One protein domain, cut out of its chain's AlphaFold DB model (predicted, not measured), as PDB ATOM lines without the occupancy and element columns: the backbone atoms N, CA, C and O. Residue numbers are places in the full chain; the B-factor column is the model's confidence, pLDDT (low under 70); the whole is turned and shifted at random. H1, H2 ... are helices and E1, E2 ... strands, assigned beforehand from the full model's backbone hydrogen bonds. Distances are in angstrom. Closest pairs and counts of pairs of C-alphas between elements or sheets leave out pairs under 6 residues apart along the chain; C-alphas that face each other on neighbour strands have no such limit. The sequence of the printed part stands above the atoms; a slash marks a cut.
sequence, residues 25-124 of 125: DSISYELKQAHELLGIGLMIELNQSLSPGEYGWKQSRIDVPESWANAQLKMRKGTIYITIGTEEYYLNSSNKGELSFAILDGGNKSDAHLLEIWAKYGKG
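What this domain is: This is residues 25 to 124 of the 125 residues of an uncharacterized protein of Pseudoalteromonas sp. R3 (UniProt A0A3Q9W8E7). Two small, twisted three-stranded sheets, E1 E2 E3 and E4 E5 E6, stand partly face to face, and a helical hairpin of H1 and H2 covers the side by E3 and E6. The 100 printed residues hold six strands followed by two helices. Each sheet is an antiparallel meander, each strand the neighbour of the one before, in the orders E1 E2 E3 and E4 E5 E6. The class is mixed; the whole is compact, with a radius of gyration of the C-alphas of 13.6 A and spans of 40 by 32 by 25 A.

How they stand to each other: In the strongly twisted first sheet, E2, residues 40 to 48, is the inner strand between E1, residues 27 to 35, and E3, residues 59 to 64. N 30 and O 45 are 3.0 A apart across the hairpin E1 and E2, and N 44 and O 62 are 2.8 A apart across the hairpin E2 and E3, both within hydrogen-bond range. In the second sheet, E5, residues 79 to 84, is the inner strand between E4, residues 72 to 76, and E6, residues 87 to 91. N 74 and O 81, 2.9 A, and N 82 and O 89, 2.9 A, are within hydrogen-bond range. The closest C-alphas of E1 and E4 are those of Glu 30 and Leu 73, 7.2 A; E2 and E5 are apart. H1, residues 96 to 104, only grazes the first sheet, its closest C-alphas to E3 being Ser 100 and Ile 62, 6.2 A. H2, residues 111 to 119, touches H1 at Ile 117 and Ala 102, whose C-alphas are the closest at 6.9 A, with a shallow tilt of 24 degrees, opposite ways. In H1 and H2 every O i to N i+4 pair is within hydrogen-bond range.

Where its parts are: E1 begins at C-alpha 27 (63.321, 92.741, 120.887), bends by 58 degrees at residue 31 and is 23.1 A long; E2 is 24.9 A. E3 and E5 are each 16.1 A, H1 is 12.4 A, and H2 is 12.0 A, ending at C-alpha 119 (43.946, 84.498, 110.864).

The domain as a whole: The C-alphas farthest apart are those of Gly 53 and Thr 86, 41.5 A. The printed part has no cut and no link is long. Residues 36 to 39 and 124 are under 70 in pLDDT.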
ATOM      1  N   ASP A  25      66.908  88.690 120.040       94.81
ATOM      2  CA  ASP A  25      67.539  88.857 121.353       94.81
ATOM      3  C   ASP A  25      67.547  90.318 121.837       94.81
ATOM      4  O   ASP A  25      67.853  90.599 122.990       94.81
ATOM      5  N   SER A  26      67.238  91.266 120.951       95.50
ATOM      6  CA  SER A  26      67.157  92.703 121.234       95.50
ATOM      7  C   SER A  26      65.726  93.240 121.185       95.50
ATOM      8  O   SER A  26      65.547  94.450 121.341       95.50
ATOM      9  N   ILE A  27      64.735  92.376 120.940       96.88
ATOM     10  CA  ILE A  27      63.321  92.741 120.887       96.88
ATOM     11  C   ILE A  27      62.680  92.439 122.241       96.88
ATOM     12  O   ILE A  27      62.608  91.283 122.657       96.88
ATOM     13  N   SER A  28      62.150  93.468 122.896       97.75
ATOM     14  CA  SER A  28      61.140  93.301 123.938       97.75
ATOM     15  C   SER A  28      59.746  93.426 123.333       97.75
ATOM     16  O   SER A  28      59.544  94.099 122.318       97.75
ATOM     17  N   TYR A  29      58.788  92.732 123.939       97.75
ATOM     18  CA  TYR A  29      57.411  92.695 123.478       97.75
ATOM     19  C   TYR A  29      56.454  92.591 124.659       97.75
ATOM     20  O   TYR A  29      56.727  91.888 125.631       97.75
ATOM     21  N   GLU A  30      55.325  93.276 124.554       97.44
ATOM     22  CA  GLU A  30      54.276  93.264 125.566       97.44
ATOM     23  C   GLU A  30      52.913  93.556 124.943       97.44
ATOM     24  O   GLU A  30      52.814  94.170 123.880       97.44
ATOM     25  N   LEU A  31      51.864  93.105 125.623       96.31
ATOM     26  CA  LEU A  31      50.488  93.427 125.286       96.31
ATOM     27  C   LEU A  31      50.079  94.683 126.065       96.31
ATOM     28  O   LEU A  31      50.259  94.734 127.282       96.31
ATOM     29  N   LYS A  32      49.553  95.693 125.371       94.69
ATOM     30  CA  LYS A  32      49.213  97.003 125.939       94.69
ATOM     31  C   LYS A  32      47.842  97.477 125.483       94.69
ATOM     32  O   LYS A  32      47.475  97.299 124.322       94.69
ATOM     33  N   GLN A  33      47.131  98.156 126.380       90.94
ATOM     34  CA  GLN A  33      45.941  98.922 126.020       90.94
ATOM     35  C   GLN A  33      46.371 100.246 125.362       90.94
ATOM     36  O   GLN A  33      47.238 100.946 125.881       90.94
ATOM     37  N   ALA A  34      45.772 100.610 124.230       82.38
ATOM     38  CA  ALA A  34      46.062 101.849 123.510       82.38
ATOM     39  C   ALA A  34      45.501 103.081 124.217       82.38
ATOM     40  O   ALA A  34      46.164 104.115 124.294       82.38
ATOM     41  N   HIS A  35      44.292 102.958 124.758       80.94
ATOM     42  CA  HIS A  35      43.638 103.993 125.539       80.94
ATOM     43  C   HIS A  35      43.346 103.474 126.944       80.94
ATOM     44  O   HIS A  35      42.237 103.030 127.227       80.94
ATOM     45  N   GLU A  36      44.328 103.582 127.840       69.69
ATOM     46  CA  GLU A  36      44.230 103.104 129.231       69.69
ATOM     47  C   GLU A  36      42.996 103.649 129.975       69.69
ATOM     48  O   GLU A  36      42.343 102.917 130.709       69.69
ATOM     49  N   LEU A  37      42.629 104.914 129.739       67.31
ATOM     50  CA  LEU A  37      41.469 105.564 130.369       67.31
ATOM     51  C   LEU A  37      40.115 105.045 129.869       67.31
ATOM     52  O   LEU A  37      39.130 105.106 130.598       67.31
ATOM     53  N   LEU A  38      40.057 104.593 128.616       65.62
ATOM     54  CA  LEU A  38      38.825 104.132 127.972       65.62
ATOM     55  C   LEU A  38      38.744 102.602 127.904       65.62
ATOM     56  O   LEU A  38      37.681 102.075 127.599       65.62
ATOM     57  N   GLY A  39      39.846 101.897 128.177       63.75
ATOM     58  CA  GLY A  39      39.932 100.444 128.047       63.75
ATOM     59  C   GLY A  39      39.765  99.952 126.607       63.75
ATOM     60  O   GLY A  39      39.313  98.831 126.416       63.75
ATOM     61  N   ILE A  40      40.076 100.788 125.606       74.19
ATOM     62  CA  ILE A  40      39.910 100.468 124.178       74.19
ATOM     63  C   ILE A  40      41.237 100.566 123.418       74.19
ATOM     64  O   ILE A  40      42.149 101.303 123.798       74.19
ATOM     65  N   GLY A  41      41.303  99.849 122.309       86.44
ATOM     66  CA  GLY A  41      42.492  99.489 121.558       86.44
ATOM     67  C   GLY A  41      43.359  98.505 122.339       86.44
ATOM     68  O   GLY A  41      43.843  98.835 123.421       86.44
ATOM     69  N   LEU A  42      43.631  97.336 121.769       94.44
ATOM     70  CA  LEU A  42      44.648  96.411 122.260       94.44
ATOM     71  C   LEU A  42      45.755  96.288 121.215       94.44
ATOM     72  O   LEU A  42      45.491  96.152 120.022       94.44
ATOM     73  N   MET A  43      47.009  96.350 121.650       95.44
ATOM     74  CA  MET A  43      48.157  96.263 120.753       95.44
ATOM     75  C   MET A  43      49.266  95.402 121.342       95.44
ATOM     76  O   MET A  43      49.463  95.346 122.555       95.44
ATOM     77  N   ILE A  44      50.062  94.807 120.463       96.75
ATOM     78  CA  ILE A  44      51.391  94.318 120.810       96.75
ATOM     79  C   ILE A  44      52.373  95.461 120.563       96.75
ATOM     80  O   ILE A  44      52.550  95.911 119.426       96.75
ATOM     81  N   GLU A  45      53.021  95.926 121.625       96.62
ATOM     82  CA  GLU A  45      54.128  96.866 121.526       96.62
ATOM     83  C   GLU A  45      55.444  96.093 121.449       96.62
ATOM     84  O   GLU A  45      55.733  95.236 122.281       96.62
ATOM     85  N   LEU A  46      56.240  96.398 120.430       96.50
ATOM     86  CA  LEU A  46      57.564  95.839 120.199       96.50
ATOM     87  C   LEU A  46      58.582  96.958 120.307       96.50
ATOM     88  O   LEU A  46      58.441  97.977 119.629       96.50
ATOM     89  N   ASN A  47      59.647  96.736 121.065       97.25
ATOM     90  CA  ASN A  47      60.776  97.652 121.131       97.25
ATOM     91  C   ASN A  47      62.056  96.902 120.776       97.25
ATOM     92  O   ASN A  47      62.321  95.837 121.322       97.25
ATOM     93  N   GLN A  48      62.853  97.455 119.865       95.38
ATOM     94  CA  GLN A  48      64.126  96.888 119.439       95.38
ATOM     95  C   GLN A  48      65.266  97.848 119.761       95.38
ATOM     96  O   GLN A  48      65.268  99.009 119.342       95.38
ATOM     97  N   SER A  49      66.274  97.337 120.461       95.19
ATOM     98  CA  SER A  49      67.527  98.067 120.657       95.19
ATOM     99  C   SER A  49      68.375  98.035 119.384       95.19
ATOM    100  O   SER A  49      68.591  96.971 118.804       95.19
ATOM    101  N   LEU A  50      68.875  99.203 118.972       91.81
ATOM    102  CA  LEU A  50      69.787  99.357 117.836       91.81
ATOM    103  C   LEU A  50      71.183  99.732 118.333       91.81
ATOM    104  O   LEU A  50      71.334 100.653 119.139       91.81
ATOM    105  N   SER A  51      72.198  99.037 117.835       91.62
ATOM    106  CA  SER A  51      73.602  99.381 118.056       91.62
ATOM    107  C   SER A  51      74.004 100.610 117.220       91.62
ATOM    108  O   SER A  51      73.351 100.919 116.220       91.62
ATOM    109  N   PRO A  52      75.079 101.335 117.587       92.69
ATOM    110  CA  PRO A  52      75.586 102.434 116.767       92.69
ATOM    111  C   PRO A  52      75.864 101.987 115.324       92.69
ATOM    112  O   PRO A  52      76.554 100.994 115.105       92.69
ATOM    113  N   GLY A  53      75.323 102.718 114.348       88.88
ATOM    114  CA  GLY A  53      75.446 102.393 112.921       88.88
ATOM    115  C   GLY A  53      74.390 101.423 112.379       88.88
ATOM    116  O   GLY A  53      74.329 101.234 111.167       88.88
ATOM    117  N   GLU A  54      73.532 100.843 113.225       88.38
ATOM    118  CA  GLU A  54      72.352 100.105 112.767       88.38
ATOM    119  C   GLU A  54      71.202 101.064 112.434       88.38
ATOM    120  O   GLU A  54      70.929 102.028 113.156       88.38
ATOM    121  N   TYR A  55      70.485 100.759 111.353       85.31
ATOM    122  CA  TYR A  55      69.311 101.503 110.907       85.31
ATOM    123  C   TYR A  55      68.114 100.560 110.832       85.31
ATOM    124  O   TYR A  55      68.219  99.441 110.333       85.31
ATOM    125  N   GLY A  56      66.965 101.008 111.329       87.56
ATOM    126  CA  GLY A  56      65.755 100.200 111.371       87.56
ATOM    127  C   GLY A  56      64.703 100.789 112.298       87.56
ATOM    128  O   GLY A  56      64.804 101.932 112.747       87.56
ATOM    129  N   TRP A  57      63.684  99.990 112.591       90.50
ATOM    130  CA  TRP A  57      62.659 100.360 113.556       90.50
ATOM    131  C   TRP A  57      63.191 100.175 114.985       90.50
ATOM    132  O   TRP A  57      63.917  99.223 115.277       90.50
ATOM    133  N   LYS A  58      62.823 101.108 115.869       93.50
ATOM    134  CA  LYS A  58      63.069 101.027 117.321       93.50
ATOM    135  C   LYS A  58      61.817 100.649 118.096       93.50
ATOM    136  O   LYS A  58      61.917 100.009 119.132       93.50
ATOM    137  N   GLN A  59      60.656 101.039 117.582       94.12
ATOM    138  CA  GLN A  59      59.359 100.741 118.161       94.12
ATOM    139  C   GLN A  59      58.389 100.363 117.048       94.12
ATOM    140  O   GLN A  59      58.440 100.920 115.948       94.12
ATOM    141  N   SER A  60      57.514  99.412 117.335       92.56
ATOM    142  CA  SER A  60      56.385  99.064 116.489       92.56
ATOM    143  C   SER A  60      55.190  98.752 117.366       92.56
ATOM    144  O   SER A  60      55.326  98.077 118.379       92.56
ATOM    145  N   ARG A  61      54.017  99.199 116.937       93.69
ATOM    146  CA  ARG A  61      52.738  98.867 117.559       93.69
ATOM    147  C   ARG A  61      51.905  98.134 116.530       93.69
ATOM    148  O   ARG A  61      51.892  98.536 115.367       93.69
ATOM    149  N   ILE A  62      51.332  97.011 116.929       94.69
ATOM    150  CA  ILE A  62      50.553  96.153 116.044       94.69
ATOM    151  C   ILE A  62      49.241  95.877 116.751       94.69
ATOM    152  O   ILE A  62      49.238  95.204 117.782       94.69
ATOM    153  N   ASP A  63      48.158  96.416 116.205       95.31
ATOM    154  CA  ASP A  63      46.836  96.232 116.784       95.31
ATOM    155  C   ASP A  63      46.442  94.754 116.740       95.31
ATOM    156  O   ASP A  63      46.694  94.026 115.771       95.31
ATOM    157  N   VAL A  64      45.831  94.307 117.824       96.06
ATOM    158  CA  VAL A  64      45.293  92.963 117.988       96.06
ATOM    159  C   VAL A  64      43.826  93.058 118.388       96.06
ATOM    160  O   VAL A  64      43.396  94.098 118.889       96.06
ATOM    161  N   PRO A  65      43.048  91.989 118.181       95.25
ATOM    162  CA  PRO A  65      41.694  91.915 118.705       95.25
ATOM    163  C   PRO A  65      41.661  92.180 120.220       95.25
ATOM    164  O   PRO A  65      42.452  91.611 120.964       95.25
ATOM    165  N   GLU A  66      40.720  92.987 120.699       92.88
ATOM    166  CA  GLU A  66      40.432  93.235 122.119       92.88
ATOM    167  C   GLU A  66      40.177  91.940 122.891       92.88
ATOM    168  O   GLU A  66      40.546  91.800 124.059       92.88
ATOM    169  N   SER A  67      39.572  90.956 122.218       92.06
ATOM    170  CA  SER A  67      39.332  89.618 122.766       92.06
ATOM    171  C   SER A  67      40.621  88.896 123.195       92.06
ATOM    172  O   SER A  67      40.564  87.920 123.943       92.06
ATOM    173  N   TRP A  68      41.795  89.393 122.789       95.44
ATOM    174  CA  TRP A  68      43.108  88.853 123.129       95.44
ATOM    175  C   TRP A  68      43.725  89.468 124.391       95.44
ATOM    176  O   TRP A  68      44.901  89.234 124.648       95.44
ATOM    177  N   ALA A  69      42.977  90.211 125.212       93.31
ATOM    178  CA  ALA A  69      43.499  90.879 126.416       93.31
ATOM    179  C   ALA A  69      44.293  89.964 127.378       93.31
ATOM    180  O   ALA A  69      45.162  90.432 128.107       93.31
ATOM    181  N   ASN A  70      44.028  88.652 127.360       93.69
ATOM    182  CA  ASN A  70      44.724  87.646 128.174       93.69
ATOM    183  C   ASN A  70      45.717  86.781 127.375       93.69
ATOM    184  O   ASN A  70      46.093  85.694 127.823       93.69
ATOM    185  N   ALA A  71      46.102  87.210 126.173       96.62
ATOM    186  CA  ALA A  71      47.004  86.455 125.321       96.62
ATOM    187  C   ALA A  71      48.387  86.304 125.963       96.62
ATOM    188  O   ALA A  71      48.940  87.231 126.556       96.62
ATOM    189  N   GLN A  72      48.976  85.123 125.797       97.56
ATOM    190  CA  GLN A  72      50.341  84.860 126.238       97.56
ATOM    191  C   GLN A  72      51.312  85.092 125.087       97.56
ATOM    192  O   GLN A  72      51.140  84.533 124.004       97.56
ATOM    193  N   LEU A  73      52.358  85.883 125.330       97.81
ATOM    194  CA  LEU A  73      53.390  86.185 124.342       97.81
ATOM    195  C   LEU A  73      54.680  85.419 124.653       97.81
ATOM    196  O   LEU A  73      55.192  85.477 125.773       97.81
ATOM    197  N   LYS A  74      55.255  84.730 123.660       97.56
ATOM    198  CA  LYS A  74      56.521  84.001 123.833       97.56
ATOM    199  C   LYS A  74      57.398  84.005 122.585       97.56
ATOM    200  O   LYS A  74      57.001  83.509 121.535       97.56
ATOM    201  N   MET A  75      58.643  84.455 122.727       97.12
ATOM    202  CA  MET A  75      59.680  84.315 121.708       97.12
ATOM    203  C   MET A  75      60.178  82.866 121.640       97.12
ATOM    204  O   MET A  75      60.609  82.290 122.642       97.12
ATOM    205  N   ARG A  76      60.149  82.267 120.447       96.31
ATOM    206  CA  ARG A  76      60.753  80.960 120.153       96.31
ATOM    207  C   ARG A  76      61.396  81.008 118.776       96.31
ATOM    208  O   ARG A  76      60.724  81.306 117.796       96.31
ATOM    209  N   LYS A  77      62.695  80.691 118.696       94.94
ATOM    210  CA  LYS A  77      63.457  80.640 117.432       94.94
ATOM    211  C   LYS A  77      63.278  81.905 116.571       94.94
ATOM    212  O   LYS A  77      63.025  81.821 115.375       94.94
ATOM    213  N   GLY A  78      63.341  83.076 117.201       95.25
ATOM    214  CA  GLY A  78      63.188  84.358 116.511       95.25
ATOM    215  C   GLY A  78      61.773  84.713 116.056       95.25
ATOM    216  O   GLY A  78      61.613  85.656 115.292       95.25
ATOM    217  N   THR A  79      60.756  83.988 116.515       96.81
ATOM    218  CA  THR A  79      59.343  84.277 116.253       96.81
ATOM    219  C   THR A  79      58.626  84.535 117.571       96.81
ATOM    220  O   THR A  79      58.738  83.738 118.503       96.81
ATOM    221  N   ILE A  80      57.884  85.636 117.651       97.62
ATOM    222  CA  ILE A  80      56.969  85.907 118.756       97.62
ATOM    223  C   ILE A  80      55.693  85.127 118.475       97.62
ATOM    224  O   ILE A  80      55.066  85.312 117.437       97.62
ATOM    225  N   TYR A  81      55.322  84.250 119.393       97.56
ATOM    226  CA  TYR A  81      54.067  83.523 119.353       97.56
ATOM    227  C   TYR A  81      53.076  84.136 120.327       97.56
ATOM    228  O   TYR A  81      53.459  84.513 121.435       97.56
ATOM    229  N   ILE A  82      51.826  84.216 119.891       97.81
ATOM    230  CA  ILE A  82      50.705  84.784 120.624       97.81
ATOM    231  C   ILE A  82      49.683  83.672 120.817       97.81
ATOM    232  O   ILE A  82      49.152  83.152 119.840       97.81
ATOM    233  N   THR A  83      49.437  83.278 122.061       97.31
ATOM    234  CA  THR A  83      48.544  82.162 122.386       97.31
ATOM    235  C   THR A  83      47.259  82.672 123.025       97.31
ATOM    236  O   THR A  83      47.316  83.371 124.040       97.31
ATOM    237  N   ILE A  84      46.113  82.291 122.453       95.19
ATOM    238  CA  ILE A  84      44.765  82.643 122.912       95.19
ATOM    239  C   ILE A  84      43.958  81.353 123.053       95.19
ATOM    240  O   ILE A  84      43.528  80.755 122.069       95.19
ATOM    241  N   GLY A  85      43.783  80.882 124.290       92.62
ATOM    242  CA  GLY A  85      43.181  79.571 124.537       92.62
ATOM    243  C   GLY A  85      43.988  78.458 123.860       92.62
ATOM    244  O   GLY A  85      45.123  78.194 124.250       92.62
ATOM    245  N   THR A  86      43.400  77.811 122.853       91.94
ATOM    246  CA  THR A  86      44.042  76.762 122.042       91.94
ATOM    247  C   THR A  86      44.646  77.276 120.738       91.94
ATOM    248  O   THR A  86      45.338  76.523 120.057       91.94
ATOM    249  N   GLU A  87      44.375  78.526 120.365       95.06
ATOM    250  CA  GLU A  87      44.863  79.117 119.126       95.06
ATOM    251  C   GLU A  87      46.245  79.739 119.325       95.06
ATOM    252  O   GLU A  87      46.563  80.297 120.380       95.06
ATOM    253  N   GLU A  88      47.076  79.652 118.292       96.44
ATOM    254  CA  GLU A  88      48.416  80.220 118.290       96.44
ATOM    255  C   GLU A  88      48.636  81.019 117.008       96.44
ATOM    256  O   GLU A  88      48.512  80.496 115.905       96.44
ATOM    257  N   TYR A  89      49.015  82.279 117.162       97.62
ATOM    258  CA  TYR A  89      49.374  83.189 116.083       97.62
ATOM    259  C   TYR A  89      50.859  83.515 116.177       97.62
ATOM    260  O   TYR A  89      51.495  83.274 117.210       97.62
ATOM    261  N   TYR A  90      51.445  84.042 115.106       97.12
ATOM    262  CA  TYR A  90      52.876  84.323 115.097       97.12
ATOM    263  C   TYR A  90      53.258  85.623 114.398       97.12
ATOM    264  O   TYR A  90      52.643  86.065 113.429       97.12
ATOM    265  N   LEU A  91      54.357  86.198 114.873       96.69
ATOM    266  CA  LEU A  91      54.975  87.398 114.343       96.69
ATOM    267  C   LEU A  91      56.491  87.214 114.243       96.69
ATOM    268  O   LEU A  91      57.156  86.847 115.214       96.69
ATOM    269  N   ASN A  92      57.052  87.484 113.071       95.38
ATOM    270  CA  ASN A  92      58.481  87.392 112.798       95.38
ATOM    271  C   ASN A  92      58.913  88.395 111.715       95.38
ATOM    272  O   ASN A  92      58.113  89.186 111.215       95.38
ATOM    273  N   SER A  93      60.189  88.346 111.334       93.50
ATOM    274  CA  SER A  93      60.768  89.226 110.311       93.50
ATOM    275  C   SER A  93      60.044  89.184 108.963       93.50
ATOM    276  O   SER A  93      60.009  90.192 108.263       93.50
ATOM    277  N   SER A  94      59.462  88.038 108.598       93.12
ATOM    278  CA  SER A  94      58.858  87.830 107.281       93.12
ATOM    279  C   SER A  94      57.448  88.402 107.163       93.12
ATOM    280  O   SER A  94      57.089  88.879 106.092       93.12
ATOM    281  N   ASN A  95      56.664  88.398 108.249       94.44
ATOM    282  CA  ASN A  95      55.257  88.807 108.206       94.44
ATOM    283  C   ASN A  95      54.965  90.153 108.877       94.44
ATOM    284  O   ASN A  95      53.938  90.761 108.588       94.44
ATOM    285  N   LYS A  96      55.858  90.661 109.738       92.44
ATOM    286  CA  LYS A  96      55.594  91.875 110.522       92.44
ATOM    287  C   LYS A  96      55.217  93.074 109.648       92.44
ATOM    288  O   LYS A  96      54.297  93.810 109.993       92.44
ATOM    289  N   GLY A  97      55.925  93.287 108.538       90.75
ATOM    290  CA  GLY A  97      55.656  94.403 107.627       90.75
ATOM    291  C   GLY A  97      54.288  94.304 106.948       90.75
ATOM    292  O   GLY A  97      53.526  95.267 106.972       90.75
ATOM    293  N   GLU A  98      53.969  93.133 106.393       93.25
ATOM    294  CA  GLU A  98      52.691  92.871 105.720       93.25
ATOM    295  C   GLU A  98      51.510  92.998 106.688       93.25
ATOM    296  O   GLU A  98      50.522  93.662 106.378       93.25
ATOM    297  N   LEU A  99      51.642  92.437 107.891       93.88
ATOM    298  CA  LEU A  99      50.640  92.555 108.942       93.88
ATOM    299  C   LEU A  99      50.406  94.017 109.344       93.88
ATOM    300  O   LEU A  99      49.263  94.463 109.390       93.88
ATOM    301  N   SER A 100      51.479  94.774 109.605       90.81
ATOM    302  CA  SER A 100      51.364  96.199 109.942       90.81
ATOM    303  C   SER A 100      50.665  96.986 108.831       90.81
ATOM    304  O   SER A 100      49.825  97.831 109.122       90.81
ATOM    305  N   PHE A 101      50.971  96.696 107.564       91.75
ATOM    306  CA  PHE A 101      50.303  97.343 106.438       91.75
ATOM    307  C   PHE A 101      48.809  96.994 106.381       91.75
ATOM    308  O   PHE A 101      47.985  97.899 106.299       91.75
ATOM    309  N   ALA A 102      48.449  95.712 106.495       93.19
ATOM    310  CA  ALA A 102      47.056  95.261 106.452       93.19
ATOM    311  C   ALA A 102      46.192  95.859 107.578       93.19
ATOM    312  O   ALA A 102      45.022  96.174 107.368       93.19
ATOM    313  N   ILE A 103      46.768  96.044 108.769       91.62
ATOM    314  CA  ILE A 103      46.085  96.690 109.898       91.62
ATOM    315  C   ILE A 103      45.836  98.176 109.612       91.62
ATOM    316  O   ILE A 103      44.737  98.669 109.864       91.62
ATOM    317  N   LEU A 104      46.819  98.886 109.054       88.88
ATOM    318  CA  LEU A 104      46.716 100.324 108.777       88.88
ATOM    319  C   LEU A 104      45.837 100.648 107.557       88.88
ATOM    320  O   LEU A 104      45.212 101.710 107.512       88.88
ATOM    321  N   ASP A 105      45.780  99.752 106.572       89.81
ATOM    322  CA  ASP A 105      45.110  99.992 105.294       89.81
ATOM    323  C   ASP A 105      43.597 100.203 105.456       89.81
ATOM    324  O   ASP A 105      42.880  99.317 105.909       89.81
ATOM    325  N   GLY A 106      43.086 101.390 105.120       81.06
ATOM    326  CA  GLY A 106      41.664 101.723 105.278       81.06
ATOM    327  C   GLY A 106      41.241 102.202 106.676       81.06
ATOM    328  O   GLY A 106      40.045 102.282 106.946       81.06
ATOM    329  N   GLY A 107      42.183 102.553 107.564       86.44
ATOM    330  CA  GLY A 107      41.888 103.191 108.859       86.44
ATOM    331  C   GLY A 107      41.514 102.211 109.978       86.44
ATOM    332  O   GLY A 107      41.930 101.054 109.953       86.44
ATOM    333  N   ASN A 108      40.753 102.671 110.977       85.94
ATOM    334  CA  ASN A 108      40.433 101.886 112.179       85.94
ATOM    335  C   ASN A 108      39.770 100.540 111.841       85.94
ATOM    336  O   ASN A 108      38.859 100.470 111.014       85.94
ATOM    337  N   LYS A 109      40.202  99.472 112.519       88.88
ATOM    338  CA  LYS A 109      39.674  98.114 112.343       88.88
ATOM    339  C   LYS A 109      38.763  97.728 113.503       88.88
ATOM    340  O   LYS A 109      39.015  98.092 114.646       88.88
ATOM    341  N   SER A 110      37.699  96.991 113.193       91.25
ATOM    342  CA  SER A 110      36.904  96.292 114.203       91.25
ATOM    343  C   SER A 110      37.649  95.048 114.691       91.25
ATOM    344  O   SER A 110      38.542  94.551 114.005       91.25
ATOM    345  N   ASP A 111      37.230  94.503 115.833       92.06
ATOM    346  CA  ASP A 111      37.768  93.245 116.372       92.06
ATOM    347  C   ASP A 111      37.711  92.104 115.343       92.06
ATOM    348  O   ASP A 111      38.703  91.427 115.093       92.06
ATOM    349  N   ALA A 112      36.567  91.962 114.663       93.25
ATOM    350  CA  ALA A 112      36.361  90.952 113.628       93.25
ATOM    351  C   ALA A 112      37.320  91.126 112.439       93.25
ATOM    352  O   ALA A 112      37.914  90.154 111.984       93.25
ATOM    353  N   HIS A 113      37.537  92.359 111.968       94.75
ATOM    354  CA  HIS A 113      38.499  92.604 110.891       94.75
ATOM    355  C   HIS A 113      39.943  92.355 111.340       94.75
ATOM    356  O   HIS A 113      40.745  91.842 110.563       94.75
ATOM    357  N   LEU A 114      40.294  92.697 112.586       95.19
ATOM    358  CA  LEU A 114      41.609  92.362 113.135       95.19
ATOM    359  C   LEU A 114      41.795  90.843 113.190       95.19
ATOM    360  O   LEU A 114      42.835  90.358 112.754       95.19
ATOM    361  N   LEU A 115      40.786  90.088 113.637       94.81
ATOM    362  CA  LEU A 115      40.811  88.623 113.633       94.81
ATOM    363  C   LEU A 115      41.019  88.062 112.223       94.81
ATOM    364  O   LEU A 115      41.873  87.203 112.039       94.81
ATOM    365  N   GLU A 116      40.306  88.567 111.215       95.19
ATOM    366  CA  GLU A 116      40.471  88.135 109.817       95.19
ATOM    367  C   GLU A 116      41.885  88.396 109.280       95.19
ATOM    368  O   GLU A 116      42.463  87.557 108.583       95.19
ATOM    369  N   ILE A 117      42.466  89.552 109.614       95.50
ATOM    370  CA  ILE A 117      43.846  89.879 109.248       95.50
ATOM    371  C   ILE A 117      44.816  88.913 109.942       95.50
ATOM    372  O   ILE A 117      45.702  88.354 109.289       95.50
ATOM    373  N   TRP A 118      44.640  88.696 111.247       96.31
ATOM    374  CA  TRP A 118      45.499  87.834 112.056       96.31
ATOM    375  C   TRP A 118      45.362  86.348 111.713       96.31
ATOM    376  O   TRP A 118      46.359  85.633 111.782       96.31
ATOM    377  N   ALA A 119      44.197  85.887 111.259       94.81
ATOM    378  CA  ALA A 119      43.946  84.498 110.864       94.81
ATOM    379  C   ALA A 119      44.911  83.998 109.775       94.81
ATOM    380  O   ALA A 119      45.270  82.821 109.762       94.81
ATOM    381  N   LYS A 120      45.419  84.892 108.913       94.81
ATOM    382  CA  LYS A 120      46.460  84.576 107.912       94.81
ATOM    383  C   LYS A 120      47.783  84.120 108.533       94.81
ATOM    384  O   LYS A 120      48.584  83.465 107.873       94.81
ATOM    385  N   TYR A 121      48.008  84.488 109.789       94.38
ATOM    386  CA  TYR A 121      49.199  84.188 110.577       94.38
ATOM    387  C   TYR A 121      48.861  83.307 111.787       94.38
ATOM    388  O   TYR A 121      49.624  83.254 112.754       94.38
ATOM    389  N   GLY A 122      47.714  82.626 111.741       90.94
ATOM    390  CA  GLY A 122      47.382  81.542 112.648       90.94
ATOM    391  C   GLY A 122      48.188  80.300 112.282       90.94
ATOM    392  O   GLY A 122      48.285  79.903 111.120       90.94
ATOM    393  N   LYS A 123      48.782  79.662 113.280       79.19
ATOM    394  CA  LYS A 123      49.330  78.325 113.133       79.19
ATOM    395  C   LYS A 123      48.148  77.368 113.229       79.19
ATOM    396  O   LYS A 123      47.642  77.129 114.322       79.19
ATOM    397  N   GLY A 124      47.681  76.882 112.079       60.53
ATOM    398  CA  GLY A 124      46.672  75.824 112.042       60.53
ATOM    399  C   GLY A 124      47.094  74.681 112.965       60.53
ATOM    400  O   GLY A 124      48.265  74.288 112.952       60.53
TER     401      GLY A 124